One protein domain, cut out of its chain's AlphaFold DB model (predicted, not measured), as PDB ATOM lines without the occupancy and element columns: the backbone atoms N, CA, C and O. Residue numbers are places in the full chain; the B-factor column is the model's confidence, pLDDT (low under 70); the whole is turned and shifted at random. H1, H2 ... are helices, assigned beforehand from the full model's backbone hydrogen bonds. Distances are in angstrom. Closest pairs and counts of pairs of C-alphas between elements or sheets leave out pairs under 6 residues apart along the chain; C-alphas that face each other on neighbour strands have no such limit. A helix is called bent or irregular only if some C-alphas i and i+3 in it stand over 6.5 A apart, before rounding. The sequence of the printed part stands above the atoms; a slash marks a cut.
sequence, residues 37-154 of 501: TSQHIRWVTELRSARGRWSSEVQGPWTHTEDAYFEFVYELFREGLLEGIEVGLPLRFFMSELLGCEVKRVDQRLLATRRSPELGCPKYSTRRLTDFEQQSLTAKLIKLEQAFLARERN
ATOM      1  N   THR A  37     106.793 -69.966  62.874       65.00
ATOM      2  CA  THR A  37     107.188 -69.149  64.021       65.00
ATOM      3  C   THR A  37     108.688 -68.842  64.052       65.00
ATOM      4  O   THR A  37     109.044 -67.715  64.378       65.00
ATOM      5  N   SER A  38     109.568 -69.749  63.603       68.88
ATOM      6  CA  SER A  38     111.018 -69.481  63.531       68.88
ATOM      7  C   SER A  38     111.355 -68.391  62.525       68.88
ATOM      8  O   SER A  38     112.120 -67.475  62.824       68.88
ATOM      9  N   GLN A  39     110.780 -68.476  61.321       73.19
ATOM     10  CA  GLN A  39     110.993 -67.450  60.298       73.19
ATOM     11  C   GLN A  39     110.399 -66.118  60.736       73.19
ATOM     12  O   GLN A  39     110.994 -65.076  60.486       73.19
ATOM     13  N   HIS A  40     109.254 -66.155  61.416       69.44
ATOM     14  CA  HIS A  40     108.608 -64.964  61.934       69.44
ATOM     15  C   HIS A  40     109.447 -64.295  63.023       69.44
ATOM     16  O   HIS A  40     109.782 -63.131  62.866       69.44
ATOM     17  N   ILE A  41     109.876 -65.014  64.067       72.12
ATOM     18  CA  ILE A  41     110.726 -64.451  65.129       72.12
ATOM     19  C   ILE A  41     112.006 -63.878  64.528       72.12
ATOM     20  O   ILE A  41     112.330 -62.727  64.803       72.12
ATOM     21  N   ARG A  42     112.668 -64.630  63.638       79.62
ATOM     22  CA  ARG A  42     113.870 -64.167  62.940       79.62
ATOM     23  C   ARG A  42     113.615 -62.896  62.134       79.62
ATOM     24  O   ARG A  42     114.367 -61.935  62.261       79.62
ATOM     25  N   TRP A  43     112.550 -62.868  61.338       74.62
ATOM     26  CA  TRP A  43     112.166 -61.704  60.542       74.62
ATOM     27  C   TRP A  43     111.832 -60.500  61.421       74.62
ATOM     28  O   TRP A  43     112.210 -59.382  61.095       74.62
ATOM     29  N   VAL A  44     111.180 -60.718  62.563       69.44
ATOM     30  CA  VAL A  44     110.854 -59.675  63.537       69.44
ATOM     31  C   VAL A  44     112.123 -59.127  64.189       69.44
ATOM     32  O   VAL A  44     112.278 -57.909  64.274       69.44
ATOM     33  N   THR A  45     113.059 -59.984  64.601       70.44
ATOM     34  CA  THR A  45     114.361 -59.551  65.134       70.44
ATOM     35  C   THR A  45     115.213 -58.851  64.076       70.44
ATOM     36  O   THR A  45     115.842 -57.838  64.376       70.44
ATOM     37  N   GLU A  46     115.183 -59.313  62.822       77.88
ATOM     38  CA  GLU A  46     115.888 -58.682  61.700       77.88
ATOM     39  C   GLU A  46     115.268 -57.326  61.349       77.88
ATOM     40  O   GLU A  46     115.995 -56.345  61.228       77.88
ATOM     41  N   LEU A  47     113.939 -57.213  61.264       62.75
ATOM     42  CA  LEU A  47     113.245 -55.939  61.044       62.75
ATOM     43  C   LEU A  47     113.521 -54.928  62.153       62.75
ATOM     44  O   LEU A  47     113.638 -53.733  61.877       62.75
ATOM     45  N   ARG A  48     113.603 -55.389  63.404       70.88
ATOM     46  CA  ARG A  48     113.917 -54.529  64.551       70.88
ATOM     47  C   ARG A  48     115.375 -54.096  64.545       70.88
ATOM     48  O   ARG A  48     115.635 -52.913  64.741       70.88
ATOM     49  N   SER A  49     116.291 -55.009  64.227       68.00
ATOM     50  CA  SER A  49     117.713 -54.700  64.044       68.00
ATOM     51  C   SER A  49     117.928 -53.722  62.882       68.00
ATOM     52  O   SER A  49     118.673 -52.753  63.010       68.00
ATOM     53  N   ALA A  50     117.211 -53.916  61.770       60.41
ATOM     54  CA  ALA A  50     117.293 -53.088  60.569       60.41
ATOM     55  C   ALA A  50     116.669 -51.699  60.745       60.41
ATOM     56  O   ALA A  50     117.095 -50.747  60.093       60.41
ATOM     57  N   ARG A  51     115.677 -51.550  61.632       61.12
ATOM     58  CA  ARG A  51     115.054 -50.249  61.908       61.12
ATOM     59  C   ARG A  51     115.940 -49.289  62.696       61.12
ATOM     60  O   ARG A  51     115.570 -48.123  62.810       61.12
ATOM     61  N   GLY A  52     117.110 -49.738  63.157       52.94
ATOM     62  CA  GLY A  52     118.011 -48.936  63.974       52.94
ATOM     63  C   GLY A  52     117.394 -48.655  65.341       52.94
ATOM     64  O   GLY A  52     116.174 -48.647  65.483       52.94
ATOM     65  N   ARG A  53     118.259 -48.491  66.354       55.97
ATOM     66  CA  ARG A  53     117.938 -48.126  67.748       55.97
ATOM     67  C   ARG A  53     116.494 -47.668  67.911       55.97
ATOM     68  O   ARG A  53     116.172 -46.520  67.603       55.97
ATOM     69  N   TRP A  54     115.646 -48.576  68.387       56.69
ATOM     70  CA  TRP A  54     114.340 -48.192  68.887       56.69
ATOM     71  C   TRP A  54     114.572 -47.022  69.831       56.69
ATOM     72  O   TRP A  54     115.419 -47.095  70.724       56.69
ATOM     73  N   SER A  55     113.943 -45.900  69.479       52.44
ATOM     74  CA  SER A  55     114.160 -44.603  70.100       52.44
ATOM     75  C   SER A  55     114.175 -44.785  71.612       52.44
ATOM     76  O   SER A  55     113.317 -45.470  72.170       52.44
ATOM     77  N   SER A  56     115.119 -44.141  72.295       54.06
ATOM     78  CA  SER A  56     115.119 -43.992  73.755       54.06
ATOM     79  C   SER A  56     113.762 -43.516  74.318       54.06
ATOM     80  O   SER A  56     113.530 -43.591  75.519       54.06
ATOM     81  N   GLU A  57     112.826 -43.080  73.467       57.00
ATOM     82  CA  GLU A  57     111.412 -42.851  73.785       57.00
ATOM     83  C   GLU A  57     110.607 -44.077  74.243       57.00
ATOM     84  O   GLU A  57     109.537 -43.891  74.829       57.00
ATOM     85  N   VAL A  58     111.079 -45.316  74.055       65.88
ATOM     86  CA  VAL A  58     110.389 -46.511  74.595       65.88
ATOM     87  C   VAL A  58     110.560 -46.634  76.125       65.88
ATOM     88  O   VAL A  58     110.044 -47.553  76.757       65.88
ATOM     89  N   GLN A  59     111.185 -45.650  76.778       76.12
ATOM     90  CA  GLN A  59     111.215 -45.511  78.240       76.12
ATOM     91  C   GLN A  59     109.855 -45.116  78.867       76.12
ATOM     92  O   GLN A  59     109.765 -44.879  80.069       76.12
ATOM     93  N   GLY A  60     108.777 -45.058  78.078       86.00
ATOM     94  CA  GLY A  60     107.430 -44.755  78.558       86.00
ATOM     95  C   GLY A  60     106.720 -45.903  79.302       86.00
ATOM     96  O   GLY A  60     107.149 -47.065  79.258       86.00
ATOM     97  N   PRO A  61     105.585 -45.594  79.964       90.00
ATOM     98  CA  PRO A  61     104.728 -46.602  80.581       90.00
ATOM     99  C   PRO A  61     104.267 -47.634  79.547       90.00
ATOM    100  O   PRO A  61     104.034 -47.298  78.384       90.00
ATOM    101  N   TRP A  62     104.129 -48.885  79.988       92.12
ATOM    102  CA  TRP A  62     103.594 -49.968  79.166       92.12
ATOM    103  C   TRP A  62     102.189 -49.619  78.696       92.12
ATOM    104  O   TRP A  62     101.317 -49.338  79.525       92.12
ATOM    105  N   THR A  63     101.955 -49.640  77.388       91.25
ATOM    106  CA  THR A  63     100.581 -49.500  76.893       91.25
ATOM    107  C   THR A  63      99.885 -50.840  76.826       91.25
ATOM    108  O   THR A  63     100.514 -51.895  76.849       91.25
ATOM    109  N   HIS A  64      98.557 -50.796  76.748       91.44
ATOM    110  CA  HIS A  64      97.743 -52.003  76.740       91.44
ATOM    111  C   HIS A  64      98.121 -52.945  75.586       91.44
ATOM    112  O   HIS A  64      98.148 -54.160  75.771       91.44
ATOM    113  N   THR A  65      98.451 -52.394  74.417       92.12
ATOM    114  CA  THR A  65      98.851 -53.175  73.243       92.12
ATOM    115  C   THR A  65     100.199 -53.866  73.457       92.12
ATOM    116  O   THR A  65     100.329 -55.050  73.152       92.12
ATOM    117  N   GLU A  66     101.185 -53.162  74.033       92.94
ATOM    118  CA  GLU A  66     102.473 -53.769  74.408       92.94
ATOM    119  C   GLU A  66     102.277 -54.866  75.442       92.94
ATOM    120  O   GLU A  66     102.898 -55.916  75.349       92.94
ATOM    121  N   ASP A  67     101.402 -54.621  76.413       94.81
ATOM    122  CA  ASP A  67     101.136 -55.537  77.507       94.81
ATOM    123  C   ASP A  67     100.448 -56.821  77.031       94.81
ATOM    124  O   ASP A  67     100.867 -57.923  77.367       94.81
ATOM    125  N   ALA A  68      99.447 -56.698  76.156       95.12
ATOM    126  CA  ALA A  68      98.776 -57.847  75.555       95.12
ATOM    127  C   ALA A  68      99.727 -58.680  74.681       95.12
ATOM    128  O   ALA A  68      99.661 -59.910  74.692       95.12
ATOM    129  N   TYR A  69     100.618 -58.022  73.932       95.31
ATOM    130  CA  TYR A  69     101.651 -58.705  73.157       95.31
ATOM    131  C   TYR A  69     102.681 -59.379  74.077       95.31
ATOM    132  O   TYR A  69     102.987 -60.554  73.888       95.31
ATOM    133  N   PHE A  70     103.147 -58.675  75.113       95.12
ATOM    134  CA  PHE A  70     104.073 -59.187  76.120       95.12
ATOM    135  C   PHE A  70     103.530 -60.431  76.815       95.12
ATOM    136  O   PHE A  70     104.214 -61.450  76.844       95.12
ATOM    137  N   GLU A  71     102.305 -60.373  77.341       95.25
ATOM    138  CA  GLU A  71     101.690 -61.509  78.028       95.25
ATOM    139  C   GLU A  71     101.527 -62.706  77.095       95.25
ATOM    140  O   GLU A  71     101.785 -63.837  77.495       95.25
ATOM    141  N   PHE A  72     101.133 -62.473  75.841       95.81
ATOM    142  CA  PHE A  72     100.959 -63.566  74.898       95.81
ATOM    143  C   PHE A  72     102.288 -64.250  74.565       95.81
ATOM    144  O   PHE A  72     102.378 -65.472  74.640       95.81
ATOM    145  N   VAL A  73     103.333 -63.478  74.256       94.81
ATOM    146  CA  VAL A  73     104.665 -64.034  73.977       94.81
ATOM    147  C   VAL A  73     105.255 -64.708  75.217       94.81
ATOM    148  O   VAL A  73     105.876 -65.760  75.096       94.81
ATOM    149  N   TYR A  74     105.029 -64.148  76.406       94.88
ATOM    150  CA  TYR A  74     105.452 -64.738  77.671       94.88
ATOM    151  C   TYR A  74     104.880 -66.145  77.873       94.88
ATOM    152  O   TYR A  74     105.632 -67.064  78.199       94.88
ATOM    153  N   GLU A  75     103.575 -66.338  77.651       94.38
ATOM    154  CA  GLU A  75     102.966 -67.668  77.773       94.38
ATOM    155  C   GLU A  75     103.491 -68.625  76.693       94.38
ATOM    156  O   GLU A  75     103.871 -69.749  77.014       94.38
ATOM    157  N   LEU A  76     103.642 -68.167  75.440       94.56
ATOM    158  CA  LEU A  76     104.251 -68.983  74.380       94.56
ATOM    159  C   LEU A  76     105.676 -69.428  74.736       94.56
ATOM    160  O   LEU A  76     106.051 -70.574  74.491       94.56
ATOM    161  N   PHE A  77     106.470 -68.531  75.323       94.81
ATOM    162  CA  PHE A  77     107.830 -68.824  75.753       94.81
ATOM    163  C   PHE A  77     107.850 -69.862  76.877       94.81
ATOM    164  O   PHE A  77     108.617 -70.821  76.819       94.81
ATOM    165  N   ARG A  78     106.995 -69.695  77.892       93.94
ATOM    166  CA  ARG A  78     106.900 -70.628  79.025       93.94
ATOM    167  C   ARG A  78     106.434 -72.011  78.618       93.94
ATOM    168  O   ARG A  78     106.909 -72.997  79.170       93.94
ATOM    169  N   GLU A  79     105.507 -72.077  77.675       93.88
ATOM    170  CA  GLU A  79     104.992 -73.338  77.164       93.88
ATOM    171  C   GLU A  79     105.929 -74.004  76.148       93.88
ATOM    172  O   GLU A  79     105.676 -75.146  75.759       93.88
ATOM    173  N   GLY A  80     107.005 -73.329  75.729       94.38
ATOM    174  CA  GLY A  80     107.959 -73.902  74.786       94.38
ATOM    175  C   GLY A  80     107.495 -73.890  73.338       94.38
ATOM    176  O   GLY A  80     107.866 -74.781  72.577       94.38
ATOM    177  N   LEU A  81     106.631 -72.942  72.973       94.19
ATOM    178  CA  LEU A  81     105.893 -72.950  71.705       94.19
ATOM    179  C   LEU A  81     106.510 -72.056  70.622       94.19
ATOM    180  O   LEU A  81     105.944 -71.907  69.541       94.19
ATOM    181  N   LEU A  82     107.641 -71.423  70.919       91.94
ATOM    182  CA  LEU A  82     108.335 -70.494  70.032       91.94
ATOM    183  C   LEU A  82     109.464 -71.224  69.296       91.94
ATOM    184  O   LEU A  82     110.547 -71.462  69.831       91.94
ATOM    185  N   GLU A  83     109.238 -71.624  68.054       89.50
ATOM    186  CA  GLU A  83     110.267 -72.360  67.322       89.50
ATOM    187  C   GLU A  83     111.444 -71.443  66.972       89.50
ATOM    188  O   GLU A  83     111.269 -70.257  66.701       89.50
ATOM    189  N   GLY A  84     112.648 -72.008  66.906       87.56
ATOM    190  CA  GLY A  84     113.849 -71.271  66.500       87.56
ATOM    191  C   GLY A  84     114.510 -70.471  67.622       87.56
ATOM    192  O   GLY A  84     115.553 -69.871  67.386       87.56
ATOM    193  N   ILE A  85     113.948 -70.491  68.835       90.88
ATOM    194  CA  ILE A  85     114.625 -69.990  70.033       90.88
ATOM    195  C   ILE A  85     115.588 -71.055  70.556       90.88
ATOM    196  O   ILE A  85     115.244 -72.237  70.646       90.88
ATOM    197  N   GLU A  86     116.793 -70.623  70.919       91.62
ATOM    198  CA  GLU A  86     117.795 -71.475  71.548       91.62
ATOM    199  C   GLU A  86     117.317 -71.976  72.921       91.62
ATOM    200  O   GLU A  86     116.813 -71.222  73.760       91.62
ATOM    201  N   VAL A  87     117.464 -73.279  73.158       92.81
ATOM    202  CA  VAL A  87     117.112 -73.890  74.444       92.81
ATOM    203  C   VAL A  87     118.016 -73.313  75.529       92.81
ATOM    204  O   VAL A  87     119.226 -73.231  75.363       92.81
ATOM    205  N   GLY A  88     117.433 -72.930  76.665       93.12
ATOM    206  CA  GLY A  88     118.189 -72.315  77.755       93.12
ATOM    207  C   GLY A  88     118.274 -70.790  77.700       93.12
ATOM    208  O   GLY A  88     118.694 -70.202  78.701       93.12
ATOM    209  N   LEU A  89     117.823 -70.148  76.612       92.88
ATOM    210  CA  LEU A  89     117.798 -68.690  76.513       92.88
ATOM    211  C   LEU A  89     116.977 -68.099  77.678       92.88
ATOM    212  O   LEU A  89     115.880 -68.595  77.960       92.88
ATOM    213  N   PRO A  90     117.468 -67.068  78.388       94.12
ATOM    214  CA  PRO A  90     116.698 -66.417  79.439       94.12
ATOM    215  C   PRO A  90     115.550 -65.593  78.849       94.12
ATOM    216  O   PRO A  90     115.773 -64.732  77.996       94.12
ATOM    217  N   LEU A  91     114.337 -65.764  79.384       93.44
ATOM    218  CA  LEU A  91     113.153 -64.995  78.976       93.44
ATOM    219  C   LEU A  91     113.398 -63.478  78.935       93.44
ATOM    220  O   LEU A  91     112.945 -62.801  78.020       93.44
ATOM    221  N   ARG A  92     114.102 -62.937  79.936       94.31
ATOM    222  CA  ARG A  92     114.371 -61.494  80.054       94.31
ATOM    223  C   ARG A  92     115.125 -60.956  78.844       94.31
ATOM    224  O   ARG A  92     114.765 -59.908  78.323       94.31
ATOM    225  N   PHE A  93     116.145 -61.697  78.411       93.06
ATOM    226  CA  PHE A  93     116.974 -61.340  77.268       93.06
ATOM    227  C   PHE A  93     116.156 -61.432  75.978       93.06
ATOM    228  O   PHE A  93     116.014 -60.438  75.269       93.06
ATOM    229  N   PHE A  94     115.481 -62.564  75.769       93.94
ATOM    230  CA  PHE A  94     114.597 -62.769  74.623       93.94
ATOM    231  C   PHE A  94     113.537 -61.662  74.474       93.94
ATOM    232  O   PHE A  94     113.379 -61.080  73.403       93.94
ATOM    233  N   MET A  95     112.836 -61.330  75.560       93.88
ATOM    234  CA  MET A  95     111.788 -60.305  75.563       93.88
ATOM    235  C   MET A  95     112.330 -58.882  75.423       93.88
ATOM    236  O   MET A  95     111.547 -57.989  75.118       93.88
ATOM    237  N   SER A  96     113.616 -58.649  75.697       93.12
ATOM    238  CA  SER A  96     114.262 -57.345  75.504       93.12
ATOM    239  C   SER A  96     114.725 -57.120  74.061       93.12
ATOM    240  O   SER A  96     114.681 -55.987  73.579       93.12
ATOM    241  N   GLU A  97     115.109 -58.197  73.361       91.56
ATOM    242  CA  GLU A  97     115.483 -58.189  71.938       91.56
ATOM    243  C   GLU A  97     114.270 -58.178  70.996       91.56
ATOM    244  O   GLU A  97     114.139 -57.300  70.135       91.56
ATOM    245  N   LEU A  98     113.309 -59.087  71.221       90.88
ATOM    246  CA  LEU A  98     111.909 -58.808  70.886       90.88
ATOM    247  C   LEU A  98     111.518 -57.537  71.658       90.88
ATOM    248  O   LEU A  98     112.232 -57.131  72.529       90.88
ATOM    249  N   LEU A  99     110.436 -56.819  71.435       90.94
ATOM    250  CA  LEU A  99     110.175 -55.492  72.066       90.94
ATOM    251  C   LEU A  99     111.219 -54.364  71.879       90.94
ATOM    252  O   LEU A  99     110.789 -53.217  71.919       90.94
ATOM    253  N   GLY A 100     112.513 -54.621  71.659       89.62
ATOM    254  CA  GLY A 100     113.544 -53.596  71.469       89.62
ATOM    255  C   GLY A 100     113.673 -52.638  72.656       89.62
ATOM    256  O   GLY A 100     113.707 -51.424  72.462       89.62
ATOM    257  N   CYS A 101     113.680 -53.154  73.888       91.12
ATOM    258  CA  CYS A 101     113.709 -52.330  75.101       91.12
ATOM    259  C   CYS A 101     114.780 -52.784  76.101       91.12
ATOM    260  O   CYS A 101     115.334 -53.870  75.987       91.12
ATOM    261  N   GLU A 102     115.098 -51.947  77.092       91.69
ATOM    262  CA  GLU A 102     116.077 -52.309  78.123       91.69
ATOM    263  C   GLU A 102     115.578 -53.476  78.989       91.69
ATOM    264  O   GLU A 102     114.432 -53.476  79.449       91.69
ATOM    265  N   VAL A 103     116.471 -54.417  79.319       92.81
ATOM    266  CA  VAL A 103     116.183 -55.577  80.188       92.81
ATOM    267  C   VAL A 103     115.512 -55.162  81.505       92.81
ATOM    268  O   VAL A 103     114.585 -55.817  81.971       92.81
ATOM    269  N   LYS A 104     115.892 -54.009  82.072       92.56
ATOM    270  CA  LYS A 104     115.278 -53.471  83.298       92.56
ATOM    271  C   LYS A 104     113.780 -53.174  83.149       92.56
ATOM    272  O   LYS A 104     113.033 -53.358  84.108       92.56
ATOM    273  N   ARG A 105     113.322 -52.729  81.971       93.06
ATOM    274  CA  ARG A 105     111.897 -52.457  81.697       93.06
ATOM    275  C   ARG A 105     111.097 -53.758  81.660       93.06
ATOM    276  O   ARG A 105     109.992 -53.810  82.200       93.06
ATOM    277  N   VAL A 106     111.676 -54.800  81.063       93.88
ATOM    278  CA  VAL A 106     111.130 -56.165  81.065       93.88
ATOM    279  C   VAL A 106     111.066 -56.712  82.491       93.88
ATOM    280  O   VAL A 106     110.020 -57.206  82.902       93.88
ATOM    281  N   ASP A 107     112.130 -56.548  83.278       92.81
ATOM    282  CA  ASP A 107     112.182 -56.989  84.676       92.81
ATOM    283  C   ASP A 107     111.098 -56.330  85.530       92.81
ATOM    284  O   ASP A 107     110.368 -57.012  86.250       92.81
ATOM    285  N   GLN A 108     110.940 -55.010  85.414       93.19
ATOM    286  CA  GLN A 108     109.875 -54.282  86.104       93.19
ATOM    287  C   GLN A 108     108.491 -54.791  85.707       93.19
ATOM    288  O   GLN A 108     107.612 -54.903  86.564       93.19
ATOM    289  N   ARG A 109     108.293 -55.129  84.426       94.00
ATOM    290  CA  ARG A 109     107.022 -55.687  83.968       94.00
ATOM    291  C   ARG A 109     106.777 -57.073  84.543       94.00
ATOM    292  O   ARG A 109     105.712 -57.293  85.106       94.00
ATOM    293  N   LEU A 110     107.764 -57.964  84.486       92.75
ATOM    294  CA  LEU A 110     107.676 -59.308  85.064       92.75
ATOM    295  C   LEU A 110     107.350 -59.265  86.564       92.75
ATOM    296  O   LEU A 110     106.498 -60.022  87.032       92.75
ATOM    297  N   LEU A 111     107.973 -58.340  87.303       91.00
ATOM    298  CA  LEU A 111     107.673 -58.097  88.716       91.00
ATOM    299  C   LEU A 111     106.234 -57.597  88.917       91.00
ATOM    300  O   LEU A 111     105.541 -58.057  89.825       91.00
ATOM    301  N   ALA A 112     105.763 -56.688  88.059       91.62
ATOM    302  CA  ALA A 112     104.413 -56.132  88.137       91.62
ATOM    303  C   ALA A 112     103.321 -57.173  87.847       91.62
ATOM    304  O   ALA A 112     102.288 -57.167  88.517       91.62
ATOM    305  N   THR A 113     103.546 -58.091  86.903       86.75
ATOM    306  CA  THR A 113     102.565 -59.127  86.541       86.75
ATOM    307  C   THR A 113     102.395 -60.177  87.650       86.75
ATOM    308  O   THR A 113     101.474 -60.985  87.582       86.75
ATOM    309  N   ARG A 114     103.242 -60.184  88.697       77.50
ATOM    310  CA  ARG A 114     103.225 -61.140  89.832       77.50
ATOM    311  C   ARG A 114     103.229 -62.622  89.429       77.50
ATOM    312  O   ARG A 114     103.006 -63.486  90.271       77.50
ATOM    313  N   ARG A 115     103.497 -62.934  88.158       68.19
ATOM    314  CA  ARG A 115     103.440 -64.298  87.613       68.19
ATOM    315  C   ARG A 115     104.700 -65.118  87.886       68.19
ATOM    316  O   ARG A 115     104.727 -66.279  87.505       68.19
ATOM    317  N   SER A 116     105.705 -64.559  88.566       55.59
ATOM    318  CA  SER A 116     106.881 -65.328  88.978       55.59
ATOM    319  C   SER A 116     107.466 -64.834  90.306       55.59
ATOM    320  O   SER A 116     108.370 -64.001  90.310       55.59
ATOM    321  N   PRO A 117     106.981 -65.329  91.460       59.00
ATOM    322  CA  PRO A 117     107.793 -65.337  92.678       59.00
ATOM    323  C   PRO A 117     109.007 -66.272  92.529       59.00
ATOM    324  O   PRO A 117     110.015 -66.096  93.209       59.00
ATOM    325  N   GLU A 118     108.951 -67.219  91.585       60.16
ATOM    326  CA  GLU A 118     110.102 -67.994  91.136       60.16
ATOM    327  C   GLU A 118     110.995 -67.097  90.274       60.16
ATOM    328  O   GLU A 118     110.892 -67.019  89.053       60.16
ATOM    329  N   LEU A 119     111.884 -66.367  90.940       56.00
ATOM    330  CA  LEU A 119     112.957 -65.572  90.338       56.00
ATOM    331  C   LEU A 119     113.979 -66.420  89.557       56.00
ATOM    332  O   LEU A 119     114.921 -65.865  88.988       56.00
ATOM    333  N   GLY A 120     113.801 -67.745  89.512       64.12
ATOM    334  CA  GLY A 120     114.498 -68.611  88.577       64.12
ATOM    335  C   GLY A 120     114.131 -68.167  87.172       64.12
ATOM    336  O   GLY A 120     113.006 -68.370  86.737       64.12
ATOM    337  N   CYS A 121     115.054 -67.483  86.499       74.62
ATOM    338  CA  CYS A 121     114.856 -66.979  85.148       74.62
ATOM    339  C   CYS A 121     114.329 -68.128  84.277       74.62
ATOM    340  O   CYS A 121     115.102 -69.062  84.038       74.62
ATOM    341  N   PRO A 122     113.046 -68.110  83.854       82.62
ATOM    342  CA  PRO A 122     112.487 -69.226  83.118       82.62
ATOM    343  C   PRO A 122     113.320 -69.387  81.854       82.62
ATOM    344  O   PRO A 122     113.509 -68.439  81.084       82.62
ATOM    345  N   LYS A 123     113.899 -70.577  81.726       88.12
ATOM    346  CA  LYS A 123     114.708 -70.965  80.582       88.12
ATOM    347  C   LYS A 123     113.786 -71.555  79.538       88.12
ATOM    348  O   LYS A 123     112.885 -72.324  79.872       88.12
ATOM    349  N   TYR A 124     114.023 -71.192  78.286       90.62
ATOM    350  CA  TYR A 124     113.252 -71.743  77.188       90.62
ATOM    351  C   TYR A 124     113.441 -73.265  77.097       90.62
ATOM    352  O   TYR A 124     114.577 -73.746  77.115       90.62
ATOM    353  N   SER A 125     112.342 -74.012  76.987       89.88
ATOM    354  CA  SER A 125     112.336 -75.459  76.755       89.88
ATOM    355  C   SER A 125     111.387 -75.762  75.612       89.88
ATOM    356  O   SER A 125     110.210 -75.459  75.718       89.88
ATOM    357  N   THR A 126     111.866 -76.386  74.539       91.12
ATOM    358  CA  THR A 126     111.050 -76.643  73.348       91.12
ATOM    359  C   THR A 126     109.979 -77.701  73.610       91.12
ATOM    360  O   THR A 126     110.278 -78.823  74.026       91.12
ATOM    361  N   ARG A 127     108.729 -77.378  73.282       92.81
ATOM    362  CA  ARG A 127     107.595 -78.302  73.230       92.81
ATOM    363  C   ARG A 127     107.132 -78.429  71.783       92.81
ATOM    364  O   ARG A 127     107.117 -77.462  71.032       92.81
ATOM    365  N   ARG A 128     106.748 -79.639  71.375       89.12
ATOM    366  CA  ARG A 128     106.158 -79.866  70.049       89.12
ATOM    367  C   ARG A 128     104.665 -79.561  70.097       89.12
ATOM    368  O   ARG A 128     103.974 -80.103  70.959       89.12
ATOM    369  N   LEU A 129     104.191 -78.723  69.181       89.25
ATOM    370  CA  LEU A 129     102.765 -78.482  68.971       89.25
ATOM    371  C   LEU A 129     102.231 -79.349  67.845       89.25
ATOM    372  O   LEU A 129     102.984 -79.848  67.009       89.25
ATOM    373  N   THR A 130     100.910 -79.473  67.812       91.69
ATOM    374  CA  THR A 130     100.208 -79.897  66.606       91.69
ATOM    375  C   THR A 130     100.162 -78.757  65.579       91.69
ATOM    376  O   THR A 130     100.088 -77.581  65.943       91.69
ATOM    377  N   ASP A 131     100.141 -79.099  64.287       89.38
ATOM    378  CA  ASP A 131     100.105 -78.114  63.191       89.38
ATOM    379  C   ASP A 131      98.919 -77.136  63.312       89.38
ATOM    380  O   ASP A 131      99.030 -75.953  62.984       89.38
ATOM    381  N   PHE A 132      97.775 -77.612  63.816       90.69
ATOM    382  CA  PHE A 132      96.570 -76.800  63.999       90.69
ATOM    383  C   PHE A 132      96.731 -75.749  65.108       90.69
ATOM    384  O   PHE A 132      96.395 -74.576  64.914       90.69
ATOM    385  N   GLU A 133      97.276 -76.138  66.265       91.44
ATOM    386  CA  GLU A 133      97.564 -75.205  67.361       91.44
ATOM    387  C   GLU A 133      98.595 -74.166  66.924       91.44
ATOM    388  O   GLU A 133      98.409 -72.969  67.156       91.44
ATOM    389  N   GLN A 134      99.635 -74.608  66.216       89.00
ATOM    390  CA  GLN A 134     100.672 -73.732  65.688       89.00
ATOM    391  C   GLN A 134     100.095 -72.668  64.748       89.00
ATOM    392  O   GLN A 134     100.425 -71.489  64.890       89.00
ATOM    393  N   GLN A 135      99.193 -73.035  63.832       90.19
ATOM    394  CA  GLN A 135      98.531 -72.072  62.943       90.19
ATOM    395  C   GLN A 135      97.692 -71.047  63.717       90.19
ATOM    396  O   GLN A 135      97.788 -69.847  63.452       90.19
ATOM    397  N   SER A 136      96.908 -71.498  64.702       93.12
ATOM    398  CA  SER A 136      96.072 -70.620  65.532       93.12
ATOM    399  C   SER A 136      96.910 -69.625  66.346       93.12
ATOM    400  O   SER A 136      96.642 -68.417  66.345       93.12
ATOM    401  N   LEU A 137      97.981 -70.105  66.985       92.81
ATOM    402  CA  LEU A 137      98.889 -69.266  67.766       92.81
ATOM    403  C   LEU A 137      99.661 -68.290  66.884       92.81
ATOM    404  O   LEU A 137      99.779 -67.120  67.240       92.81
ATOM    405  N   THR A 138     100.108 -68.731  65.707       90.19
ATOM    406  CA  THR A 138     100.791 -67.869  64.735       90.19
ATOM    407  C   THR A 138      99.861 -66.761  64.242       90.19
ATOM    408  O   THR A 138     100.250 -65.595  64.225       90.19
ATOM    409  N   ALA A 139      98.606 -67.077  63.910       92.69
ATOM    410  CA  ALA A 139      97.627 -66.074  63.491       92.69
ATOM    411  C   ALA A 139      97.362 -65.035  64.594       92.69
ATOM    412  O   ALA A 139      97.286 -63.831  64.326       92.69
ATOM    413  N   LYS A 140      97.264 -65.484  65.852       94.38
ATOM    414  CA  LYS A 140      97.105 -64.595  67.008       94.38
ATOM    415  C   LYS A 140      98.351 -63.739  67.253       94.38
ATOM    416  O   LYS A 140      98.202 -62.545  67.518       94.38
ATOM    417  N   LEU A 141      99.548 -64.314  67.117       92.69
ATOM    418  CA  LEU A 141     100.822 -63.607  67.255       92.69
ATOM    419  C   LEU A 141     100.943 -62.493  66.214       92.69
ATOM    420  O   LEU A 141     101.158 -61.342  66.585       92.69
ATOM    421  N   ILE A 142     100.691 -62.814  64.940       92.88
ATOM    422  CA  ILE A 142     100.703 -61.851  63.832       92.88
ATOM    423  C   ILE A 142      99.710 -60.716  64.093       92.88
ATOM    424  O   ILE A 142     100.038 -59.548  63.898       92.88
ATOM    425  N   LYS A 143      98.496 -61.028  64.563       94.56
ATOM    426  CA  LYS A 143      97.481 -60.007  64.859       94.56
ATOM    427  C   LYS A 143      97.927 -59.052  65.970       94.56
ATOM    428  O   LYS A 143      97.746 -57.842  65.838       94.56
ATOM    429  N   LEU A 144      98.480 -59.580  67.062       93.38
ATOM    430  CA  LEU A 144      98.969 -58.757  68.173       93.38
ATOM    431  C   LEU A 144     100.194 -57.938  67.767       93.38
ATOM    432  O   LEU A 144     100.288 -56.767  68.125       93.38
ATOM    433  N   GLU A 145     101.088 -58.513  66.968       90.88
ATOM    434  CA  GLU A 145     102.230 -57.782  66.435       90.88
ATOM    435  C   GLU A 145     101.791 -56.646  65.509       90.88
ATOM    436  O   GLU A 145     102.268 -55.524  65.645       90.88
ATOM    437  N   GLN A 146     100.849 -56.893  64.599       92.81
ATOM    438  CA  GLN A 146     100.313 -55.843  63.735       92.81
ATOM    439  C   GLN A 146      99.692 -54.707  64.550       92.81
ATOM    440  O   GLN A 146      99.896 -53.543  64.209       92.81
ATOM    441  N   ALA A 147      98.981 -55.018  65.638       91.50
ATOM    442  CA  ALA A 147      98.454 -54.003  66.547       91.50
ATOM    443  C   ALA A 147      99.583 -53.210  67.229       91.50
ATOM    444  O   ALA A 147      99.539 -51.980  67.280       91.50
ATOM    445  N   PHE A 148     100.625 -53.904  67.689       89.06
ATOM    446  CA  PHE A 148     101.797 -53.299  68.314       89.06
ATOM    447  C   PHE A 148     102.580 -52.394  67.342       89.06
ATOM    448  O   PHE A 148     102.905 -51.262  67.689       89.06
ATOM    449  N   LEU A 149     102.787 -52.818  66.094       88.56
ATOM    450  CA  LEU A 149     103.439 -52.017  65.049       88.56
ATOM    451  C   LEU A 149     102.560 -50.863  64.543       88.56
ATOM    452  O   LEU A 149     103.069 -49.802  64.179       88.56
ATOM    453  N   ALA A 150     101.236 -51.036  64.501       89.38
ATOM    454  CA  ALA A 150     100.313 -49.970  64.112       89.38
ATOM    455  C   ALA A 150     100.366 -48.793  65.093       89.38
ATOM    456  O   ALA A 150     100.302 -47.637  64.673       89.38
ATOM    457  N   ARG A 151     100.554 -49.081  66.385       85.00
ATOM    458  CA  ARG A 151     100.786 -48.064  67.411       85.00
ATOM    459  C   ARG A 151     102.062 -47.272  67.154       85.00
ATOM    460  O   ARG A 151     102.036 -46.053  67.278       85.00
ATOM    461  N   GLU A 152     103.158 -47.923  66.768       81.25
ATOM    462  CA  GLU A 152     104.405 -47.203  66.464       81.25
ATOM    463  C   GLU A 152     104.232 -46.183  65.343       81.25
ATOM    464  O   GLU A 152     104.851 -45.124  65.356       81.25
ATOM    465  N   ARG A 153     103.366 -46.487  64.370       85.50
ATOM    466  CA  ARG A 153     103.046 -45.552  63.287       85.50
ATOM    467  C   ARG A 153     102.212 -44.362  63.760       85.50
ATOM    468  O   ARG A 153     102.162 -43.360  63.055       85.50
ATOM    469  N   ASN A 154     101.545 -44.459  64.911       85.31
ATOM    470  CA  ASN A 154     100.694 -43.400  65.443       85.31
ATOM    471  C   ASN A 154     100.762 -43.306  66.986       85.31
ATOM    472  O   ASN A 154      99.778 -43.596  67.676       85.31
TER     473      ASN A 154
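Overview. This is residues 37 to 154 of the 501 residues of an uncharacterized protein of Ectocarpus sp. CCAP 1310/34 (UniProt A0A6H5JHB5). This is a pile of helices about three levels deep: the long H6 and the shorter H1 run side by side, with a gap between them, along one side; H3 and H4 make the middle; and H5 packs on H4 on the side away from H6 and H1. The short H2 sits at one end of the pile, and at the other end the long link of residues 113 to 130 comes down from H5 past the middle to the start of H6. The printed part has 118 residues, with six named helices in the order H1, H2, H3, H4, H5, H6 and no named strand, and its class is all helix. It is compact, with a radius of gyration of the C-alphas of 13.9 A, and it spans 39 by 31 by 23 A along its three main axes.

Along the chain. H1 comes first, residues 37 to 50, 19.3 A from first to last C-alpha; C-alpha 37 is at (107.188, -69.149, 64.021). H2 follows as residues 56 to 59; it is neither bent nor irregular, but only just: C-alphas 56 and 59 are 6.1 A apart. H3 holds residues 64 to 78 and is 20.9 A long, from C-alpha 64 at (97.743, -52.003, 76.740). H4 is residues 91 to 97, 10.1 A long, and H5 is residues 103 to 112, 14.2 A long. H6, the longest helix, has 23 residues, 131 to 153, and measures 32.7 A; its C-alpha 153 is at (103.046, -45.552, 63.287).

Arrangement. H1 touches no helix. It is close to H6 but not clearly touching it, with the C-alphas of Thr 37 and Thr 138 closest at 6.6 A; the two run the same way at a shallow tilt of 18 degrees, 13.2 A from centre to centre. H1 is also close to H4 but not clearly touching it, the closest C-alphas being those of Thr 45 and Glu 97 at 7.0 A. H2 is close to H5 but not clearly touching it, with the C-alphas of Gln 59 and Arg 105 closest at 7.8 A. H3, whose centre is nearest to the mean of the C-alphas at 6.0 A, touches H6, which touches it with residues 141 to 151 alone; the closest C-alphas are those of Tyr 69 and Leu 144, 5.7 A apart. H3 and H6 run opposite ways at a shallow tilt of 31 degrees. H3 and H4 only just touch, with 3 pairs of C-alphas within 8 A, the closest being Phe 77 and Leu 91 at 7.3 A; they run opposite ways at a steep tilt of 50 degrees. H4 and H5 touch, the C-alphas of Ser 96 and Val 103 coming closest at 5.4 A, and run opposite ways at a steep tilt of 48 degrees. H3 and H5 are near each other, with 7 pairs of C-alphas within 10 A. The helix packing is mostly crossed, the lines of touching helices standing steeply to each other, but only just: 1 of 3 pairs is at a shallow tilt. Among the pairs that are apart are H1 and H3, H1 and H5, and H4 and H6. Every O i to N i+4 pair is within hydrogen-bond range in H1, H3, H4, H5 and H6, while H2 is too short for such a pair.

Size, cuts and confidence. The two C-alphas farthest apart, those of Ser 56 and Thr 130, are 39.5 A from each other. The printed part has no cut. The links H3 to H4, with 12 residues, and H5 to H6, with 18, are long; the other three are tight. The mean pLDDT of the printed part is 84.8, and 21 residues are under 70, among them residues 49 to 58 and 115 to 120.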